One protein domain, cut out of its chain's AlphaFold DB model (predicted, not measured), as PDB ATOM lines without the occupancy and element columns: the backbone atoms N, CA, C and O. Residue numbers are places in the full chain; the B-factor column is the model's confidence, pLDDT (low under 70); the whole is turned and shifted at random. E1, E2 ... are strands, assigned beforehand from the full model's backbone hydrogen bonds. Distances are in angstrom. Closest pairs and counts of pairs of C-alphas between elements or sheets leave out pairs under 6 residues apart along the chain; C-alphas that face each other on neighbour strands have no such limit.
ATOM      1  N   VAL A 179     -20.067   7.155  25.979       92.25
ATOM      2  CA  VAL A 179     -20.068   7.648  24.600       92.25
ATOM      3  C   VAL A 179     -21.247   7.072  23.828       92.25
ATOM      4  O   VAL A 179     -21.530   5.872  23.876       92.25
ATOM      5  N   SER A 180     -21.923   7.940  23.082       89.88
ATOM      6  CA  SER A 180     -22.993   7.583  22.154       89.88
ATOM      7  C   SER A 180     -22.708   8.155  20.768       89.88
ATOM      8  O   SER A 180     -22.086   9.209  20.633       89.88
ATOM      9  N   VAL A 181     -23.136   7.444  19.726       87.94
ATOM     10  CA  VAL A 181     -23.028   7.924  18.345       87.94
ATOM     11  C   VAL A 181     -24.296   8.684  18.005       87.94
ATOM     12  O   VAL A 181     -25.394   8.144  18.136       87.94
ATOM     13  N   VAL A 182     -24.149   9.922  17.546       83.88
ATOM     14  CA  VAL A 182     -25.264  10.672  16.966       83.88
ATOM     15  C   VAL A 182     -25.410  10.236  15.525       83.88
ATOM     16  O   VAL A 182     -24.483  10.406  14.732       83.88
ATOM     17  N   SER A 183     -26.571   9.680  15.196       76.75
ATOM     18  CA  SER A 183     -26.941   9.365  13.825       76.75
ATOM     19  C   SER A 183     -28.174  10.147  13.404       76.75
ATOM     20  O   SER A 183     -29.134  10.279  14.165       76.75
ATOM     21  N   ALA A 291     -25.101  18.673   3.736       70.75
ATOM     22  CA  ALA A 291     -24.482  19.425   2.658       70.75
ATOM     23  C   ALA A 291     -23.091  18.852   2.334       70.75
ATOM     24  O   ALA A 291     -22.363  18.414   3.234       70.75
ATOM     25  N   ALA A 292     -22.709  18.879   1.056       74.50
ATOM     26  CA  ALA A 292     -21.341  18.566   0.658       74.50
ATOM     27  C   ALA A 292     -20.346  19.423   1.470       74.50
ATOM     28  O   ALA A 292     -20.627  20.577   1.783       74.50
ATOM     29  N   GLY A 293     -19.222  18.832   1.868       77.94
ATOM     30  CA  GLY A 293     -18.241  19.428   2.778       77.94
ATOM     31  C   GLY A 293     -18.506  19.182   4.270       77.94
ATOM     32  O   GLY A 293     -17.610  19.414   5.079       77.94
ATOM     33  N   SER A 294     -19.680  18.669   4.662       82.62
ATOM     34  CA  SER A 294     -19.988  18.383   6.076       82.62
ATOM     35  C   SER A 294     -19.108  17.266   6.644       82.62
ATOM     36  O   SER A 294     -18.860  16.268   5.963       82.62
ATOM     37  N   LYS A 295     -18.684  17.403   7.908       87.25
ATOM     38  CA  LYS A 295     -17.984  16.343   8.651       87.25
ATOM     39  C   LYS A 295     -18.970  15.270   9.121       87.25
ATOM     40  O   LYS A 295     -20.027  15.584   9.660       87.25
ATOM     41  N   VAL A 296     -18.595  14.011   8.944       87.69
ATOM     42  CA  VAL A 296     -19.327  12.810   9.357       87.69
ATOM     43  C   VAL A 296     -18.345  11.782   9.914       87.69
ATOM     44  O   VAL A 296     -17.141  11.826   9.660       87.69
ATOM     45  N   ILE A 297     -18.845  10.842  10.702       89.38
ATOM     46  CA  ILE A 297     -18.105   9.661  11.132       89.38
ATOM     47  C   ILE A 297     -18.233   8.598  10.049       89.38
ATOM     48  O   ILE A 297     -19.324   8.297   9.571       89.38
ATOM     49  N   LYS A 298     -17.103   7.974   9.724       90.06
ATOM     50  CA  LYS A 298     -17.025   6.868   8.777       90.06
ATOM     51  C   LYS A 298     -18.014   5.736   9.104       90.06
ATOM     52  O   LYS A 298     -17.982   5.187  10.208       90.06
ATOM     53  N   SER A 299     -18.828   5.318   8.135       88.69
ATOM     54  CA  SER A 299     -19.663   4.109   8.243       88.69
ATOM     55  C   SER A 299     -18.818   2.828   8.280       88.69
ATOM     56  O   SER A 299     -17.734   2.787   7.697       88.69
ATOM     57  N   ASN A 300     -19.307   1.765   8.923       88.62
ATOM     58  CA  ASN A 300     -18.602   0.492   9.109       88.62
ATOM     59  C   ASN A 300     -17.172   0.665   9.659       88.62
ATOM     60  O   ASN A 300     -16.226   0.075   9.135       88.62
ATOM     61  N   SER A 301     -16.994   1.530  10.658       89.31
ATOM     62  CA  SER A 301     -15.699   1.796  11.293       89.31
ATOM     63  C   SER A 301     -15.709   1.428  12.767       89.31
ATOM     64  O   SER A 301     -16.746   1.492  13.434       89.31
ATOM     65  N   ARG A 302     -14.528   1.075  13.278       91.00
ATOM     66  CA  ARG A 302     -14.289   0.810  14.698       91.00
ATOM     67  C   ARG A 302     -13.264   1.792  15.241       91.00
ATOM     68  O   ARG A 302     -12.207   1.988  14.637       91.00
ATOM     69  N   ARG A 303     -13.567   2.410  16.383       91.31
ATOM     70  CA  ARG A 303     -12.665   3.327  17.098       91.31
ATOM     71  C   ARG A 303     -12.747   3.104  18.602       91.31
ATOM     72  O   ARG A 303     -13.798   2.745  19.123       91.31
ATOM     73  N   LYS A 304     -11.656   3.370  19.316       92.75
ATOM     74  CA  LYS A 304     -11.643   3.407  20.784       92.75
ATOM     75  C   LYS A 304     -11.627   4.846  21.270       92.75
ATOM     76  O   LYS A 304     -10.932   5.688  20.705       92.75
ATOM     77  N   ILE A 305     -12.378   5.108  22.332       94.44
ATOM     78  CA  ILE A 305     -12.483   6.411  22.984       94.44
ATOM     79  C   ILE A 305     -12.137   6.253  24.466       94.44
ATOM     80  O   ILE A 305     -12.490   5.262  25.116       94.44
ATOM     81  N   GLY A 306     -11.407   7.230  24.993       95.12
ATOM     82  CA  GLY A 306     -10.931   7.241  26.367       95.12
ATOM     83  C   GLY A 306     -10.656   8.646  26.880       95.12
ATOM     84  O   GLY A 306     -10.868   9.634  26.178       95.12
ATOM     85  N   ILE A 307     -10.162   8.730  28.109       95.38
ATOM     86  CA  ILE A 307      -9.788   9.985  28.769       95.38
ATOM     87  C   ILE A 307      -8.306   9.955  29.140       95.38
ATOM     88  O   ILE A 307      -7.793   8.933  29.588       95.38
ATOM     89  N   ALA A 308      -7.619  11.076  28.943       94.69
ATOM     90  CA  ALA A 308      -6.246  11.278  29.390       94.69
ATOM     91  C   ALA A 308      -6.203  12.393  30.432       94.69
ATOM     92  O   ALA A 308      -6.835  13.437  30.249       94.69
ATOM     93  N   PHE A 309      -5.428  12.185  31.493       94.62
ATOM     94  CA  PHE A 309      -5.142  13.201  32.499       94.62
ATOM     95  C   PHE A 309      -3.744  13.772  32.282       94.62
ATOM     96  O   PHE A 309      -2.805  13.035  31.974       94.62
ATOM     97  N   PHE A 310      -3.597  15.080  32.479       93.38
ATOM     98  CA  PHE A 310      -2.318  15.776  32.383       93.38
ATOM     99  C   PHE A 310      -2.030  16.541  33.667       93.38
ATOM    100  O   PHE A 310      -2.925  17.142  34.264       93.38
ATOM    101  N   ASP A 311      -0.772  16.533  34.098       91.25
ATOM    102  CA  ASP A 311      -0.309  17.453  35.128       91.25
ATOM    103  C   ASP A 311      -0.016  18.841  34.537       91.25
ATOM    104  O   ASP A 311       0.019  19.041  33.320       91.25
ATOM    105  N   LYS A 312       0.275  19.809  35.409       87.38
ATOM    106  CA  LYS A 312       0.638  21.181  35.010       87.38
ATOM    107  C   LYS A 312       1.936  21.290  34.193       87.38
ATOM    108  O   LYS A 312       2.333  22.382  33.812       87.38
ATOM    109  N   TRP A 313       2.652  20.185  33.993       88.19
ATOM    110  CA  TRP A 313       3.882  20.103  33.206       88.19
ATOM    111  C   TRP A 313       3.659  19.394  31.862       88.19
ATOM    112  O   TRP A 313       4.613  19.188  31.115       88.19
ATOM    113  N   GLY A 314       2.412  19.026  31.543       88.25
ATOM    114  CA  GLY A 314       2.037  18.331  30.314       88.25
ATOM    115  C   GLY A 314       2.358  16.834  30.305       88.25
ATOM    116  O   GLY A 314       2.279  16.212  29.243       88.25
ATOM    117  N   ARG A 315       2.726  16.249  31.453       89.44
ATOM    118  CA  ARG A 315       2.972  14.807  31.603       89.44
ATOM    119  C   ARG A 315       1.654  14.074  31.823       89.44
ATOM    120  O   ARG A 315       0.737  14.626  32.426       89.44
ATOM    121  N   THR A 316       1.585  12.827  31.376       91.00
ATOM    122  CA  THR A 316       0.405  11.960  31.498       91.00
ATOM    123  C   THR A 316       0.831  10.537  31.859       91.00
ATOM    124  O   THR A 316       1.953  10.135  31.554       91.00
ATOM    125  N   ASP A 317      -0.039   9.784  32.525       89.06
ATOM    126  CA  ASP A 317       0.093   8.334  32.714       89.06
ATOM    127  C   ASP A 317      -0.430   7.528  31.509       89.06
ATOM    128  O   ASP A 317      -0.230   6.313  31.448       89.06
ATOM    129  N   GLY A 318      -1.035   8.208  30.530       90.50
ATOM    130  CA  GLY A 318      -1.553   7.655  29.282       90.50
ATOM    131  C   GLY A 318      -3.065   7.836  29.147       90.50
ATOM    132  O   GLY A 318      -3.701   8.596  29.875       90.50
ATOM    133  N   VAL A 319      -3.655   7.136  28.179       93.31
ATOM    134  CA  VAL A 319      -5.106   7.150  27.953       93.31
ATOM    135  C   VAL A 319      -5.771   5.999  28.694       93.31
ATOM    136  O   VAL A 319      -5.448   4.836  28.463       93.31
ATOM    137  N   HIS A 320      -6.756   6.308  29.530       92.94
ATOM    138  CA  HIS A 320      -7.689   5.324  30.063       92.94
ATOM    139  C   HIS A 320      -8.711   5.000  28.971       92.94
ATOM    140  O   HIS A 320      -9.642   5.774  28.733       92.94
ATOM    141  N   ALA A 321      -8.495   3.898  28.248       89.56
ATOM    142  CA  ALA A 321      -9.407   3.427  27.211       89.56
ATOM    143  C   ALA A 321     -10.686   2.871  27.856       89.56
ATOM    144  O   ALA A 321     -10.622   1.944  28.659       89.56
ATOM    145  N   ILE A 322     -11.846   3.440  27.514       87.88
ATOM    146  CA  ILE A 322     -13.108   3.131  28.208       87.88
ATOM    147  C   ILE A 322     -14.088   2.408  27.288       87.88
ATOM    148  O   ILE A 322     -14.690   1.416  27.696       87.88
ATOM    149  N   GLN A 323     -14.254   2.879  26.049       89.62
ATOM    150  CA  GLN A 323     -15.290   2.365  25.155       89.62
ATOM    151  C   GLN A 323     -14.770   2.177  23.728       89.62
ATOM    152  O   GLN A 323     -14.171   3.081  23.148       89.62
ATOM    153  N   GLU A 324     -15.033   1.006  23.148       92.12
ATOM    154  CA  GLU A 324     -14.939   0.780  21.702       92.12
ATOM    155  C   GLU A 324     -16.305   1.073  21.074       92.12
ATOM    156  O   GLU A 324     -17.336   0.595  21.552       92.12
ATOM    157  N   VAL A 325     -16.310   1.901  20.033       91.00
ATOM    158  CA  VAL A 325     -17.511   2.352  19.335       91.00
ATOM    159  C   VAL A 325     -17.439   1.902  17.884       91.00
ATOM    160  O   VAL A 325     -16.441   2.135  17.198       91.00
ATOM    161  N   ASN A 326     -18.527   1.282  17.429       91.00
ATOM    162  CA  ASN A 326     -18.662   0.729  16.088       91.00
ATOM    163  C   ASN A 326     -19.826   1.414  15.370       91.00
ATOM    164  O   ASN A 326     -20.923   1.510  15.929       91.00
ATOM    165  N   THR A 327     -19.603   1.872  14.142       89.12
ATOM    166  CA  THR A 327     -20.674   2.364  13.265       89.12
ATOM    167  C   THR A 327     -21.218   1.239  12.385       89.12
ATOM    168  O   THR A 327     -20.532   0.255  12.118       89.12
ATOM    169  N   GLY A 328     -22.483   1.352  11.975       83.50
ATOM    170  CA  GLY A 328     -23.174   0.323  11.196       83.50
ATOM    171  C   GLY A 328     -22.701   0.223   9.746       83.50
ATOM    172  O   GLY A 328     -21.975   1.087   9.252       83.50
ATOM    173  N   ASP A 329     -23.125  -0.851   9.078       78.56
ATOM    174  CA  ASP A 329     -22.683  -1.223   7.732       78.56
ATOM    175  C   ASP A 329     -23.055  -0.213   6.635       78.56
ATOM    176  O   ASP A 329     -24.026   0.540   6.728       78.56
ATOM    177  N   LEU A 330     -22.281  -0.257   5.547       74.50
ATOM    178  CA  LEU A 330     -22.519   0.518   4.334       74.50
ATOM    179  C   LEU A 330     -23.699  -0.079   3.546       74.50
ATOM    180  O   LEU A 330     -23.583  -1.174   2.997       74.50
ATOM    181  N   GLY A 331     -24.821   0.639   3.469       79.31
ATOM    182  CA  GLY A 331     -25.957   0.306   2.597       79.31
ATOM    183  C   GLY A 331     -25.842   0.927   1.199       79.31
ATOM    184  O   GLY A 331     -25.046   1.839   0.976       79.31
ATOM    185  N   TYR A 332     -26.656   0.467   0.237       78.56
ATOM    186  CA  TYR A 332     -26.767   1.143  -1.067       78.56
ATOM    187  C   TYR A 332     -27.375   2.545  -0.901       78.56
ATOM    188  O   TYR A 332     -26.772   3.550  -1.302       78.56
ATOM    189  N   ALA A 333     -28.546   2.599  -0.255       71.25
ATOM    190  CA  ALA A 333     -29.145   3.831   0.230       71.25
ATOM    191  C   ALA A 333     -28.363   4.331   1.453       71.25
ATOM    192  O   ALA A 333     -27.917   3.545   2.292       71.25
ATOM    193  N   TRP A 334     -28.145   5.644   1.524       66.25
ATOM    194  CA  TRP A 334     -27.394   6.252   2.621       66.25
ATOM    195  C   TRP A 334     -28.347   6.613   3.764       66.25
ATOM    196  O   TRP A 334     -28.647   7.779   4.010       66.25
ATOM    197  N   ASP A 335     -28.905   5.579   4.392       64.12
ATOM    198  CA  ASP A 335     -30.042   5.723   5.309       64.12
ATOM    199  C   ASP A 335     -29.638   6.183   6.714       64.12
ATOM    200  O   ASP A 335     -30.404   6.896   7.362       64.12
ATOM    201  N   ASN A 336     -28.437   5.798   7.157       70.31
ATOM    202  CA  ASN A 336     -27.865   6.175   8.446       70.31
ATOM    203  C   ASN A 336     -26.592   6.984   8.212       70.31
ATOM    204  O   ASN A 336     -25.628   6.480   7.633       70.31
ATOM    205  N   ILE A 337     -26.586   8.219   8.697       76.75
ATOM    206  CA  ILE A 337     -25.424   9.098   8.652       76.75
ATOM    207  C   ILE A 337     -24.975   9.351  10.081       76.75
ATOM    208  O   ILE A 337     -25.748   9.822  10.911       76.75
ATOM    209  N   TYR A 338     -23.721   9.034  10.378       85.38
ATOM    210  CA  TYR A 338     -23.139   9.221  11.702       85.38
ATOM    211  C   TYR A 338     -22.456  10.588  11.754       85.38
ATOM    212  O   TYR A 338     -21.572  10.855  10.952       85.38
ATOM    213  N   LEU A 339     -22.863  11.472  12.663       83.69
ATOM    214  CA  LEU A 339     -22.403  12.866  12.680       83.69
ATOM    215  C   LEU A 339     -21.229  13.086  13.639       83.69
ATOM    216  O   LEU A 339     -20.201  13.642  13.259       83.69
ATOM    217  N   ALA A 340     -21.384  12.646  14.888       88.38
ATOM    218  CA  ALA A 340     -20.434  12.918  15.963       88.38
ATOM    219  C   ALA A 340     -20.524  11.876  17.088       88.38
ATOM    220  O   ALA A 340     -21.544  11.198  17.255       88.38
ATOM    221  N   TYR A 341     -19.461  11.779  17.888       91.12
ATOM    222  CA  TYR A 341     -19.473  11.045  19.151       91.12
ATOM    223  C   TYR A 341     -19.836  12.016  20.272       91.12
ATOM    224  O   TYR A 341     -19.078  12.942  20.554       91.12
ATOM    225  N   GLN A 342     -20.980  11.810  20.916       93.56
ATOM    226  CA  GLN A 342     -21.371  12.557  22.111       93.56
ATOM    227  C   GLN A 342     -20.819  11.845  23.333       93.56
ATOM    228  O   GLN A 342     -21.070  10.651  23.523       93.56
ATOM    229  N   TRP A 343     -20.073  12.576  24.150       94.75
ATOM    230  CA  TRP A 343     -19.452  12.056  25.354       94.75
ATOM    231  C   TRP A 343     -20.032  12.718  26.600       94.75
ATOM    232  O   TRP A 343     -20.392  13.894  26.593       94.75
ATOM    233  N   GLN A 344     -20.107  11.944  27.680       95.19
ATOM    234  CA  GLN A 344     -20.612  12.393  28.968       95.19
ATOM    235  C   GLN A 344     -19.778  11.816  30.116       95.19
ATOM    236  O   GLN A 344     -19.508  10.612  30.173       95.19
ATOM    237  N   LEU A 345     -19.396  12.691  31.042       95.56
ATOM    238  CA  LEU A 345     -18.707  12.391  32.293       95.56
ATOM    239  C   LEU A 345     -19.661  12.577  33.488       95.56
ATOM    240  O   LEU A 345     -20.628  13.340  33.399       95.56
ATOM    241  N   PRO A 346     -19.404  11.915  34.629       94.44
ATOM    242  CA  PRO A 346     -20.169  12.124  35.851       94.44
ATOM    243  C   PRO A 346     -20.119  13.576  36.328       94.44
ATOM    244  O   PRO A 346     -19.064  14.213  36.317       94.44
ATOM    245  N   SER A 347     -21.245  14.073  36.833       90.81
ATOM    246  CA  SER A 347     -21.305  15.364  37.516       90.81
ATOM    247  C   SER A 347     -20.896  15.251  38.991       90.81
ATOM    248  O   SER A 347     -20.967  14.183  39.607       90.81
ATOM    249  N   GLY A 348     -20.462  16.371  39.576       91.44
ATOM    250  CA  GLY A 348     -20.066  16.454  40.985       91.44
ATOM    251  C   GLY A 348     -18.625  16.009  41.267       91.44
ATOM    252  O   GLY A 348     -17.780  15.976  40.377       91.44
ATOM    253  N   VAL A 349     -18.338  15.716  42.539       93.75
ATOM    254  CA  VAL A 349     -16.993  15.372  43.026       93.75
ATOM    255  C   VAL A 349     -16.624  13.939  42.628       93.75
ATOM    256  O   VAL A 349     -17.344  13.000  42.949       93.75
ATOM    257  N   GLN A 350     -15.474  13.778  41.971       95.00
ATOM    258  CA  GLN A 350     -14.949  12.535  41.389       95.00
ATOM    259  C   GLN A 350     -13.501  12.258  41.837       95.00
ATOM    260  O   GLN A 350     -12.645  11.850  41.057       95.00
ATOM    261  N   THR A 351     -13.197  12.478  43.119       92.38
ATOM    262  CA  THR A 351     -11.814  12.398  43.651       92.38
ATOM    263  C   THR A 351     -11.200  10.998  43.557       92.38
ATOM    264  O   THR A 351      -9.987  10.875  43.442       92.38
ATOM    265  N   ALA A 352     -12.020   9.943  43.548       92.88
ATOM    266  CA  ALA A 352     -11.541   8.574  43.372       92.88
ATOM    267  C   ALA A 352     -11.136   8.249  41.919       92.88
ATOM    268  O   ALA A 352     -10.279   7.391  41.722       92.88
ATOM    269  N   GLN A 353     -11.734   8.934  40.933       93.19
ATOM    270  CA  GLN A 353     -11.513   8.718  39.495       93.19
ATOM    271  C   GLN A 353     -10.481   9.678  38.889       93.19
ATOM    272  O   GLN A 353      -9.884   9.378  37.859       93.19
ATOM    273  N   ILE A 354     -10.285  10.849  39.504       94.69
ATOM    274  CA  ILE A 354      -9.365  11.878  39.013       94.69
ATOM    275  C   ILE A 354      -8.073  11.847  39.848       94.69
ATOM    276  O   ILE A 354      -8.130  12.135  41.046       94.69
ATOM    277  N   PRO A 355      -6.895  11.591  39.246       92.62
ATOM    278  CA  PRO A 355      -5.630  11.547  39.979       92.62
ATOM    279  C   PRO A 355      -5.293  12.864  40.700       92.62
ATOM    280  O   PRO A 355      -5.523  13.951  40.168       92.62
ATOM    281  N   GLU A 356      -4.657  12.793  41.878       91.19
ATOM    282  CA  GLU A 356      -4.328  13.978  42.699       91.19
ATOM    283  C   GLU A 356      -3.438  15.010  41.984       91.19
ATOM    284  O   GLU A 356      -3.521  16.211  42.258       91.19
ATOM    285  N   TRP A 357      -2.586  14.554  41.064       90.88
ATOM    286  CA  TRP A 357      -1.647  15.392  40.312       90.88
ATOM    287  C   TRP A 357      -2.258  16.048  39.066       90.88
ATOM    288  O   TRP A 357      -1.642  16.966  38.522       90.88
ATOM    289  N   ALA A 358      -3.429  15.596  38.604       93.62
ATOM    290  CA  ALA A 358      -4.000  16.021  37.326       93.62
ATOM    291  C   ALA A 358      -4.477  17.478  37.390       93.62
ATOM    292  O   ALA A 358      -5.325  17.810  38.216       93.62
ATOM    293  N   SER A 359      -3.959  18.358  36.539       92.50
ATOM    294  CA  SER A 359      -4.451  19.736  36.405       92.50
ATOM    295  C   SER A 359      -5.486  19.868  35.295       92.50
ATOM    296  O   SER A 359      -6.415  20.660  35.425       92.50
ATOM    297  N   THR A 360      -5.343  19.087  34.224       94.00
ATOM    298  CA  THR A 360      -6.240  19.109  33.066       94.00
ATOM    299  C   THR A 360      -6.541  17.693  32.579       94.00
ATOM    300  O   THR A 360      -5.867  16.731  32.956       94.00
ATOM    301  N   TYR A 361      -7.575  17.548  31.756       95.31
ATOM    302  CA  TYR A 361      -7.926  16.295  31.088       95.31
ATOM    303  C   TYR A 361      -8.431  16.555  29.668       95.31
ATOM    304  O   TYR A 361      -8.878  17.656  29.352       95.31
ATOM    305  N   ALA A 362      -8.381  15.537  28.815       94.94
ATOM    306  CA  ALA A 362      -8.961  15.592  27.477       94.94
ATOM    307  C   ALA A 362      -9.519  14.233  27.053       94.94
ATOM    308  O   ALA A 362      -9.031  13.181  27.480       94.94
ATOM    309  N   ILE A 363     -10.526  14.256  26.181       95.44
ATOM    310  CA  ILE A 363     -11.065  13.042  25.571       95.44
ATOM    311  C   ILE A 363     -10.222  12.705  24.344       95.44
ATOM    312  O   ILE A 363      -9.906  13.564  23.513       95.44
ATOM    313  N   CYS A 364      -9.835  11.441  24.253       94.75
ATOM    314  CA  CYS A 364      -8.964  10.918  23.215       94.75
ATOM    315  C   CYS A 364      -9.700   9.874  22.380       94.75
ATOM    316  O   CYS A 364     -10.506   9.105  22.903       94.75
ATOM    317  N   VAL A 365      -9.382   9.818  21.090       93.56
ATOM    318  CA  VAL A 365      -9.958   8.867  20.134       93.56
ATOM    319  C   VAL A 365      -8.854   8.247  19.288       93.56
ATOM    320  O   VAL A 365      -7.859   8.903  18.977       93.56
ATOM    321  N   THR A 366      -8.993   6.980  18.922       92.50
ATOM    322  CA  THR A 366      -8.094   6.358  17.945       92.50
ATOM    323  C   THR A 366      -8.461   6.784  16.527       92.50
ATOM    324  O   THR A 366      -9.579   7.218  16.246       92.50
ATOM    325  N   ARG A 367      -7.539   6.585  15.585       88.88
ATOM    326  CA  ARG A 367      -7.927   6.494  14.170       88.88
ATOM    327  C   ARG A 367      -8.782   5.242  13.937       88.88
ATOM    328  O   ARG A 367      -8.974   4.435  14.854       88.88
ATOM    329  N   ASP A 368      -9.324   5.121  12.728       89.50
ATOM    330  CA  ASP A 368     -10.022   3.912  12.293       89.50
ATOM    331  C   ASP A 368      -9.111   2.687  12.485       89.50
ATOM    332  O   ASP A 368      -7.947   2.697  12.083       89.50
ATOM    333  N   LEU A 369      -9.626   1.667  13.173       89.44
ATOM    334  CA  LEU A 369      -8.866   0.466  13.532       89.44
ATOM    335  C   LEU A 369      -8.833  -0.583  12.414       89.44
ATOM    336  O   LEU A 369      -8.110  -1.571  12.527       89.44
ATOM    337  N   ASP A 370      -9.621  -0.396  11.357       87.31
ATOM    338  CA  ASP A 370      -9.772  -1.349  10.261       87.31
ATOM    339  C   ASP A 370      -9.121  -0.862   8.963       87.31
ATOM    340  O   ASP A 370      -8.714  -1.688   8.141       87.31
ATOM    341  N   ARG A 371      -9.026   0.459   8.757       87.88
ATOM    342  CA  ARG A 371      -8.659   1.056   7.463       87.88
ATOM    343  C   ARG A 371      -7.603   2.144   7.602       87.88
ATOM    344  O   ARG A 371      -7.714   3.025   8.448       87.88
ATOM    345  N   PRO A 480      -3.007   0.442  19.035       81.44
ATOM    346  CA  PRO A 480      -3.594   1.646  18.479       81.44
ATOM    347  C   PRO A 480      -3.144   2.884  19.257       81.44
ATOM    348  O   PRO A 480      -3.261   2.954  20.482       81.44
ATOM    349  N   LEU A 481      -2.674   3.894  18.525       89.06
ATOM    350  CA  LEU A 481      -2.422   5.217  19.082       89.06
ATOM    351  C   LEU A 481      -3.741   5.965  19.286       89.06
ATOM    352  O   LEU A 481      -4.622   5.976  18.420       89.06
ATOM    353  N   PHE A 482      -3.838   6.639  20.424       93.06
ATOM    354  CA  PHE A 482      -4.896   7.591  20.718       93.06
ATOM    355  C   PHE A 482      -4.447   8.998  20.339       93.06
ATOM    356  O   PHE A 482      -3.279   9.348  20.474       93.06
ATOM    357  N   TYR A 483      -5.386   9.830  19.912       92.38
ATOM    358  CA  TYR A 483      -5.159  11.229  19.580       92.38
ATOM    359  C   TYR A 483      -6.075  12.091  20.440       92.38
ATOM    360  O   TYR A 483      -7.266  11.802  20.572       92.38
ATOM    361  N   VAL A 484      -5.524  13.155  21.026       92.25
ATOM    362  CA  VAL A 484      -6.316  14.136  21.784       92.25
ATOM    363  C   VAL A 484      -7.332  14.801  20.846       92.25
ATOM    364  O   VAL A 484      -6.939  15.492  19.908       92.25
ATOM    365  N   ALA A 485      -8.627  14.583  21.079       91.44
ATOM    366  CA  ALA A 485      -9.699  15.024  20.181       91.44
ATOM    367  C   ALA A 485     -10.340  16.345  20.630       91.44
ATOM    368  O   ALA A 485     -10.692  17.203  19.815       91.44
ATOM    369  N   THR A 486     -10.468  16.538  21.942       91.31
ATOM    370  CA  THR A 486     -11.081  17.729  22.539       91.31
ATOM    371  C   THR A 486     -10.025  18.765  22.937       91.31
ATOM    372  O   THR A 486      -8.827  18.471  22.930       91.31
ATOM    373  N   PRO A 487     -10.422  20.000  23.288       88.75
ATOM    374  CA  PRO A 487      -9.573  20.858  24.103       88.75
ATOM    375  C   PRO A 487      -9.195  20.164  25.418       88.75
ATOM    376  O   PRO A 487      -9.905  19.268  25.882       88.75
ATOM    377  N   ASN A 488      -8.102  20.618  26.028       91.38
ATOM    378  CA  ASN A 488      -7.818  20.297  27.418       91.38
ATOM    379  C   ASN A 488      -8.780  21.095  28.304       91.38
ATOM    380  O   ASN A 488      -8.867  22.317  28.192       91.38
ATOM    381  N   TYR A 489      -9.491  20.396  29.175       93.38
ATOM    382  CA  TYR A 489     -10.392  20.965  30.165       93.38
ATOM    383  C   TYR A 489      -9.699  21.002  31.526       93.38
ATOM    384  O   TYR A 489      -8.950  20.087  31.873       93.38
ATOM    385  N   ALA A 490      -9.951  22.044  32.316       92.88
ATOM    386  CA  ALA A 490      -9.393  22.164  33.660       92.88
ATOM    387  C   ALA A 490     -10.005  21.130  34.615       92.88
ATOM    388  O   ALA A 490     -11.183  20.799  34.504       92.88
ATOM    389  N   VAL A 491      -9.241  20.644  35.586       95.06
ATOM    390  CA  VAL A 491      -9.818  19.967  36.749       95.06
ATOM    391  C   VAL A 491     -10.117  21.008  37.819       95.06
ATOM    392  O   VAL A 491      -9.217  21.722  38.261       95.06
ATOM    393  N   ASP A 492     -11.364  21.052  38.277       94.50
ATOM    394  CA  ASP A 492     -11.750  21.920  39.381       94.50
ATOM    395  C   ASP A 492     -11.318  21.281  40.700       94.50
ATOM    396  O   ASP A 492     -11.667  20.135  40.997       94.50
ATOM    397  N   VAL A 493     -10.539  22.024  41.490       92.62
ATOM    398  CA  VAL A 493      -9.988  21.557  42.767       92.62
ATOM    399  C   VAL A 493     -10.453  22.472  43.896       92.62
ATOM    400  O   VAL A 493     -10.186  23.674  43.885       92.62
ATOM    401  N   SER A 494     -11.111  21.896  44.904       91.06
ATOM    402  CA  SER A 494     -11.569  22.594  46.111       91.06
ATOM    403  C   SER A 494     -11.156  21.813  47.359       91.06
ATOM    404  O   SER A 494     -11.827  20.877  47.789       91.06
ATOM    405  N   GLY A 495     -10.024  22.190  47.960       89.19
ATOM    406  CA  GLY A 495      -9.420  21.406  49.039       89.19
ATOM    407  C   GLY A 495      -8.880  20.077  48.504       89.19
ATOM    408  O   GLY A 495      -7.997  20.086  47.651       89.19
ATOM    409  N   SER A 496      -9.394  18.954  49.012       88.56
ATOM    410  CA  SER A 496      -9.117  17.609  48.484       88.56
ATOM    411  C   SER A 496     -10.087  17.180  47.383       88.56
ATOM    412  O   SER A 496      -9.804  16.208  46.687       88.56
ATOM    413  N   ASP A 497     -11.219  17.872  47.234       94.06
ATOM    414  CA  ASP A 497     -12.258  17.489  46.284       94.06
ATOM    415  C   ASP A 497     -11.848  17.885  44.865       94.06
ATOM    416  O   ASP A 497     -11.363  18.995  44.623       94.06
ATOM    417  N   ARG A 498     -12.067  16.964  43.926       95.62
ATOM    418  CA  ARG A 498     -11.766  17.123  42.496       95.62
ATOM    419  C   ARG A 498     -12.995  16.834  41.645       95.62
ATOM    420  O   ARG A 498     -13.651  15.822  41.882       95.62
ATOM    421  N   SER A 499     -13.279  17.668  40.649       95.94
ATOM    422  CA  SER A 499     -14.383  17.477  39.694       95.94
ATOM    423  C   SER A 499     -14.000  17.884  38.270       95.94
ATOM    424  O   SER A 499     -13.106  18.701  38.057       95.94
ATOM    425  N   TYR A 500     -14.686  17.312  37.280       96.31
ATOM    426  CA  TYR A 500     -14.542  17.702  35.877       96.31
ATOM    427  C   TYR A 500     -15.181  19.080  35.639       96.31
ATOM    428  O   TYR A 500     -16.358  19.257  35.948       96.31
ATOM    429  N   SER A 501     -14.441  20.032  35.061       94.56
ATOM    430  CA  SER A 501     -14.982  21.366  34.724       94.56
ATOM    431  C   SER A 501     -16.009  21.361  33.587       94.56
ATOM    432  O   SER A 501     -16.795  22.293  33.446       94.56
ATOM    433  N   THR A 502     -16.000  20.330  32.740       94.88
ATOM    434  CA  THR A 502     -16.896  20.152  31.595       94.88
ATOM    435  C   THR A 502     -17.317  18.690  31.548       94.88
ATOM    436  O   THR A 502     -16.489  17.794  31.418       94.88
ATOM    437  N   THR A 503     -18.614  18.430  31.683       95.62
ATOM    438  CA  THR A 503     -19.130  17.059  31.822       95.62
ATOM    439  C   THR A 503     -19.734  16.496  30.544       95.62
ATOM    440  O   THR A 503     -20.125  15.335  30.533       95.62
ATOM    441  N   GLU A 504     -19.838  17.283  29.478       94.88
ATOM    442  CA  GLU A 504     -20.410  16.847  28.205       94.88
ATOM    443  C   GLU A 504     -19.784  17.579  27.019       94.88
ATOM    444  O   GLU A 504     -19.278  18.698  27.149       94.88
ATOM    445  N   GLY A 505     -19.842  16.947  25.852       92.31
ATOM    446  CA  GLY A 505     -19.414  17.544  24.598       92.31
ATOM    447  C   GLY A 505     -19.484  16.566  23.433       92.31
ATOM    448  O   GLY A 505     -19.943  15.432  23.563       92.31
ATOM    449  N   ALA A 506     -18.988  17.017  22.283       91.31
ATOM    450  CA  ALA A 506     -18.963  16.241  21.053       91.31
ATOM    451  C   ALA A 506     -17.541  16.125  20.495       91.31
ATOM    452  O   ALA A 506     -16.717  17.026  20.665       91.31
ATOM    453  N   ILE A 507     -17.269  15.010  19.823       91.31
ATOM    454  CA  ILE A 507     -16.120  14.834  18.938       91.31
ATOM    455  C   ILE A 507     -16.670  14.713  17.522       91.31
ATOM    456  O   ILE A 507     -17.397  13.761  17.219       91.31
ATOM    457  N   ASP A 508     -16.317  15.674  16.673       87.94
ATOM    458  CA  ASP A 508     -16.711  15.679  15.268       87.94
ATOM    459  C   ASP A 508     -16.104  14.494  14.518       87.94
ATOM    460  O   ASP A 508     -15.046  13.966  14.883       87.94
ATOM    461  N   GLY A 509     -16.773  14.085  13.445       86.25
ATOM    462  CA  GLY A 509     -16.237  13.106  12.514       86.25
ATOM    463  C   GLY A 509     -14.987  13.590  11.770       86.25
ATOM    464  O   GLY A 509     -14.740  14.785  11.610       86.25
ATOM    465  N   ASP A 510     -14.195  12.633  11.300       87.06
ATOM    466  CA  ASP A 510     -12.944  12.837  10.562       87.06
ATOM    467  C   ASP A 510     -13.071  12.513   9.059       87.06
ATOM    468  O   ASP A 510     -12.081  12.387   8.336       87.06
ATOM    469  N   THR A 511     -14.306  12.311   8.607       89.94
ATOM    470  CA  THR A 511     -14.695  11.973   7.241       89.94
ATOM    471  C   THR A 511     -15.610  13.073   6.712       89.94
ATOM    472  O   THR A 511     -16.264  13.759   7.487       89.94
ATOM    473  N   PHE A 512     -15.653  13.275   5.401       88.00
ATOM    474  CA  PHE A 512     -16.409  14.349   4.764       88.00
ATOM    475  C   PHE A 512     -17.470  13.795   3.823       88.00
ATOM    476  O   PHE A 512     -17.307  12.718   3.252       88.00
ATOM    477  N   VAL A 513     -18.546  14.548   3.632       84.81
ATOM    478  CA  VAL A 513     -19.542  14.270   2.595       84.81
ATOM    479  C   VAL A 513     -19.109  14.931   1.291       84.81
ATOM    480  O   VAL A 513     -18.970  16.148   1.241       84.81
ATOM    481  N   LEU A 514     -18.937  14.160   0.220       80.31
ATOM    482  CA  LEU A 514     -18.667  14.689  -1.118       80.31
ATOM    483  C   LEU A 514     -19.875  14.452  -2.028       80.31
ATOM    484  O   LEU A 514     -20.385  13.333  -2.119       80.31
ATOM    485  N   GLY A 515     -20.329  15.507  -2.708       75.38
ATOM    486  CA  GLY A 515     -21.332  15.405  -3.765       75.38
ATOM    487  C   GLY A 515     -20.664  15.049  -5.089       75.38
ATOM    488  O   GLY A 515     -19.884  15.835  -5.617       75.38
ATOM    489  N   LEU A 516     -20.965  13.874  -5.633       69.94
ATOM    490  CA  LEU A 516     -20.512  13.442  -6.950       69.94
ATOM    491  C   LEU A 516     -21.729  13.384  -7.877       69.94
ATOM    492  O   LEU A 516     -22.475  12.405  -7.872       69.94
ATOM    493  N   ASP A 517     -21.930  14.427  -8.685       65.62
ATOM    494  CA  ASP A 517     -23.075  14.537  -9.602       65.62
ATOM    495  C   ASP A 517     -24.427  14.508  -8.848       65.62
ATOM    496  O   ASP A 517     -24.732  15.446  -8.115       65.62
ATOM    497  N   THR A 518     -25.235  13.447  -8.982       63.97
ATOM    498  CA  THR A 518     -26.559  13.327  -8.338       63.97
ATOM    499  C   THR A 518     -26.557  12.505  -7.043       63.97
ATOM    500  O   THR A 518     -27.627  12.132  -6.563       63.97
ATOM    501  N   TYR A 519     -25.394  12.129  -6.504       68.94
ATOM    502  CA  TYR A 519     -25.304  11.296  -5.302       68.94
ATOM    503  C   TYR A 519     -24.184  11.753  -4.367       68.94
ATOM    504  O   TYR A 519     -23.264  12.462  -4.764       68.94
ATOM    505  N   PHE A 520     -24.251  11.304  -3.114       78.00
ATOM    506  CA  PHE A 520     -23.257  11.626  -2.098       78.00
ATOM    507  C   PHE A 520     -22.474  10.394  -1.642       78.00
ATOM    508  O   PHE A 520     -23.003   9.272  -1.614       78.00
ATOM    509  N   VAL A 521     -21.212  10.613  -1.283       81.81
ATOM    510  CA  VAL A 521     -20.281   9.597  -0.778       81.81
ATOM    511  C   VAL A 521     -19.495  10.120   0.418       81.81
ATOM    512  O   VAL A 521     -19.319  11.327   0.572       81.81
ATOM    513  N   GLU A 522     -18.996   9.204   1.243       87.44
ATOM    514  CA  GLU A 522     -17.990   9.531   2.250       87.44
ATOM    515  C   GLU A 522     -16.623   9.711   1.572       87.44
ATOM    516  O   GLU A 522     -16.241   8.937   0.691       87.44
ATOM    517  N   ALA A 523     -15.863  10.714   1.997       87.31
ATOM    518  CA  ALA A 523     -14.547  11.038   1.466       87.31
ATOM    519  C   ALA A 523     -13.568  11.393   2.591       87.31
ATOM    520  O   ALA A 523     -13.936  11.969   3.612       87.31
ATOM    521  N   MET A 524     -12.287  11.086   2.394       88.81
ATOM    522  CA  MET A 524     -11.219  11.381   3.364       88.81
ATOM    523  C   MET A 524     -10.881  12.880   3.488       88.81
ATOM    524  O   MET A 524     -10.153  13.286   4.395       88.81
ATOM    525  N   THR A 525     -11.403  13.696   2.572       87.31
ATOM    526  CA  THR A 525     -11.163  15.137   2.442       87.31
ATOM    527  C   THR A 525     -12.404  15.802   1.831       87.31
ATOM    528  O   THR A 525     -13.121  15.144   1.069       87.31
ATOM    529  N   PRO A 526     -12.671  17.091   2.106       86.56
ATOM    530  CA  PRO A 526     -13.786  17.809   1.487       86.56
ATOM    531  C   PRO A 526     -13.529  18.203   0.019       86.56
ATOM    532  O   PRO A 526     -14.422  18.751  -0.621       86.56
ATOM    533  N   ASN A 527     -12.330  17.947  -0.524       85.31
ATOM    534  CA  ASN A 527     -11.944  18.337  -1.884       85.31
ATOM    535  C   ASN A 527     -11.523  17.135  -2.736       85.31
ATOM    536  O   ASN A 527     -10.552  16.447  -2.405       85.31
ATOM    537  N   SER A 528     -12.169  16.940  -3.887       78.31
ATOM    538  CA  SER A 528     -11.845  15.856  -4.828       78.31
ATOM    539  C   SER A 528     -10.400  15.900  -5.354       78.31
ATOM    540  O   SER A 528      -9.849  14.876  -5.753       78.31
ATOM    541  N   LYS A 529      -9.720  17.050  -5.305       80.12
ATOM    542  CA  LYS A 529      -8.320  17.183  -5.747       80.12
ATOM    543  C   LYS A 529      -7.283  16.823  -4.678       80.12
ATOM    544  O   LYS A 529      -6.102  16.735  -5.002       80.12
ATOM    545  N   ALA A 530      -7.697  16.602  -3.429       74.38
ATOM    546  CA  ALA A 530      -6.811  16.314  -2.292       74.38
ATOM    547  C   ALA A 530      -7.029  14.904  -1.697       74.38
ATOM    548  O   ALA A 530      -6.787  14.674  -0.514       74.38
ATOM    549  N   LEU A 531      -7.513  13.951  -2.506       69.19
ATOM    550  CA  LEU A 531      -8.100  12.685  -2.038       69.19
ATOM    551  C   LEU A 531      -7.168  11.689  -1.352       69.19
ATOM    552  O   LEU A 531      -7.665  10.776  -0.706       69.19
ATOM    553  N   TYR A 532      -5.851  11.845  -1.456       68.75
ATOM    554  CA  TYR A 532      -4.898  10.902  -0.858       68.75
ATOM    555  C   TYR A 532      -4.490  11.259   0.577       68.75
ATOM    556  O   TYR A 532      -3.740  10.513   1.202       68.75
ATOM    557  N   VAL A 533      -4.967  12.385   1.113       68.81
ATOM    558  CA  VAL A 533      -4.665  12.815   2.482       68.81
ATOM    559  C   VAL A 533      -5.917  12.663   3.331       68.81
ATOM    560  O   VAL A 533      -6.870  13.425   3.184       68.81
ATOM    561  N   TRP A 534      -5.910  11.695   4.249       80.81
ATOM    562  CA  TRP A 534      -6.959  11.612   5.258       80.81
ATOM    563  C   TRP A 534      -6.679  12.612   6.377       80.81
ATOM    564  O   TRP A 534      -5.760  12.437   7.186       80.81
ATOM    565  N   GLY A 535      -7.513  13.653   6.444       69.19
ATOM    566  CA  GLY A 535      -7.576  14.625   7.541       69.19
ATOM    567  C   GLY A 535      -8.096  14.029   8.855       69.19
ATOM    568  O   GLY A 535      -8.898  14.662   9.534       69.19
ATOM    569  N   SER A 536      -7.670  12.803   9.178       75.69
ATOM    570  CA  SER A 536      -7.999  12.076  10.405       75.69
ATOM    571  C   SER A 536      -7.632  12.868  11.664       75.69
ATOM    572  O   SER A 536      -6.894  13.853  11.588       75.69
ATOM    573  N   TYR A 537      -8.097  12.421  12.836       80.56
ATOM    574  CA  TYR A 537      -7.736  13.040  14.114       80.56
ATOM    575  C   TYR A 537      -6.220  13.265  14.218       80.56
ATOM    576  O   TYR A 537      -5.416  12.326  14.241       80.56
ATOM    577  N   GLY A 538      -5.837  14.541  14.232       72.88
ATOM    578  CA  GLY A 538      -4.450  14.983  14.163       72.88
ATOM    579  C   GLY A 538      -3.925  15.578  15.460       72.88
ATOM    580  O   GLY A 538      -2.905  16.264  15.427       72.88
ATOM    581  N   GLY A 539      -4.613  15.334  16.579       85.50
ATOM    582  CA  GLY A 539      -4.201  15.753  17.915       85.50
ATOM    583  C   GLY A 539      -2.868  15.153  18.364       85.50
ATOM    584  O   GLY A 539      -2.233  14.366  17.659       85.50
ATOM    585  N   LYS A 540      -2.420  15.515  19.567       87.00
ATOM    586  CA  LYS A 540      -1.185  14.960  20.139       87.00
ATOM    587  C   LYS A 540      -1.347  13.439  20.332       87.00
ATOM    588  O   LYS A 540      -2.345  13.043  20.941       87.00
ATOM    589  N   PRO A 541      -0.430  12.598  19.815       89.25
ATOM    590  CA  PRO A 541      -0.548  11.149  19.923       89.25
ATOM    591  C   PRO A 541      -0.168  10.670  21.327       89.25
ATOM    592  O   PRO A 541       0.791  11.164  21.917       89.25
ATOM    593  N   LEU A 542      -0.906   9.690  21.838       90.75
ATOM    594  CA  LEU A 542      -0.747   9.082  23.154       90.75
ATOM    595  C   LEU A 542      -0.938   7.566  23.068       90.75
ATOM    596  O   LEU A 542      -1.540   7.041  22.131       90.75
ATOM    597  N   ILE A 543      -0.442   6.874  24.087       88.81
ATOM    598  CA  ILE A 543      -0.631   5.436  24.275       88.81
ATOM    599  C   ILE A 543      -1.581   5.178  25.442       88.81
ATOM    600  O   ILE A 543      -1.779   6.036  26.304       88.81
TER     601      ILE A 543
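This is residues 179 to 183, 291 to 371 and 480 to 543 of the 1024 residues of an uncharacterized protein of Bacteroidetes bacterium (UniProt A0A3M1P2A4). This is a long, narrow sandwich, two sheets partly face to face: a strongly twisted sheet of E2, E3, E5, E6, E7 and E8 and a smaller one of E1, E4 and E9. Hairpins at opposite ends, E7 with E8 and E10 with E11, make its length. The printed part has 150 residues with no named helix and eleven named strands, E1 to E11 along the chain; under half of the residues, 67, are in them, and the class is all strand. The neighbour strands are antiparallel; the larger sheet is branched, and the smaller has the order E1, E4, E9. The whole is a rod spanning 60 by 26 by 24 A, only just compact, close to loose, with a radius of gyration of the C-alphas of 17.4 A.

In the larger sheet, E2 is residues 302 to 310, 26.1 A from C-alpha 302 at (-14.289, 0.810, 14.698) to C-alpha 310 at (-2.318, 15.776, 32.383). E3 is residues 319 to 326, 19.1 A; E5 is 360 to 366, 19.9 A; E6 is 482 to 484; E7 is 489 to 494, 16.1 A; and E8 is 497 to 500. In the smaller sheet, E1 is residues 179 to 183, E4 is 336 to 344, 22.6 A, and E9 is 504 to 508. E10 is residues 511 to 516, 15.4 A, and E11 is 519 to 523, ending at C-alpha 523 at (-14.547, 11.038, 1.466).

E5 has E2 on one side, with N 308 and O 362 2.9 A apart, and E6 and E7 on the other side. E6 pairs through N 483 and O 365, 2.8 A, and E7 through N 489 and O 361, 2.8 A. E2 and E3 form a hairpin, with N 305 and O 323 at 2.8 A; E3 bends by 61 degrees at residue 322. E7 and E8 form another, with N 492 and O 499 at 2.9 A. The two sheets' facing parts are 10.3 A centre to centre, with planes 21 degrees apart. In the smaller sheet, the inner strand E4 bends by 58 degrees at residue 339; N 339 and O 182 of E1 are 2.8 A apart, and N 341 and O 507 of E9 are 2.9 A apart. E9 runs on into E10 at 45 degrees, and E10 and E11 form a hairpin, with N 514 and O 521 at 2.9 A.

The C-alphas of Gly 495 and Asp 517 are the two farthest apart, 60.6 A. Residues 184 to 290 and 372 to 479 are not printed, with C-alpha gaps of 15.2 A and 12.1 A. The link E4 to E5 is long, and residues 524 to 543 hold no named element. Mean pLDDT of the printed part is 87.2; residues 334 to 335, 516 to 519, 531 to 533 and 535 are under 70.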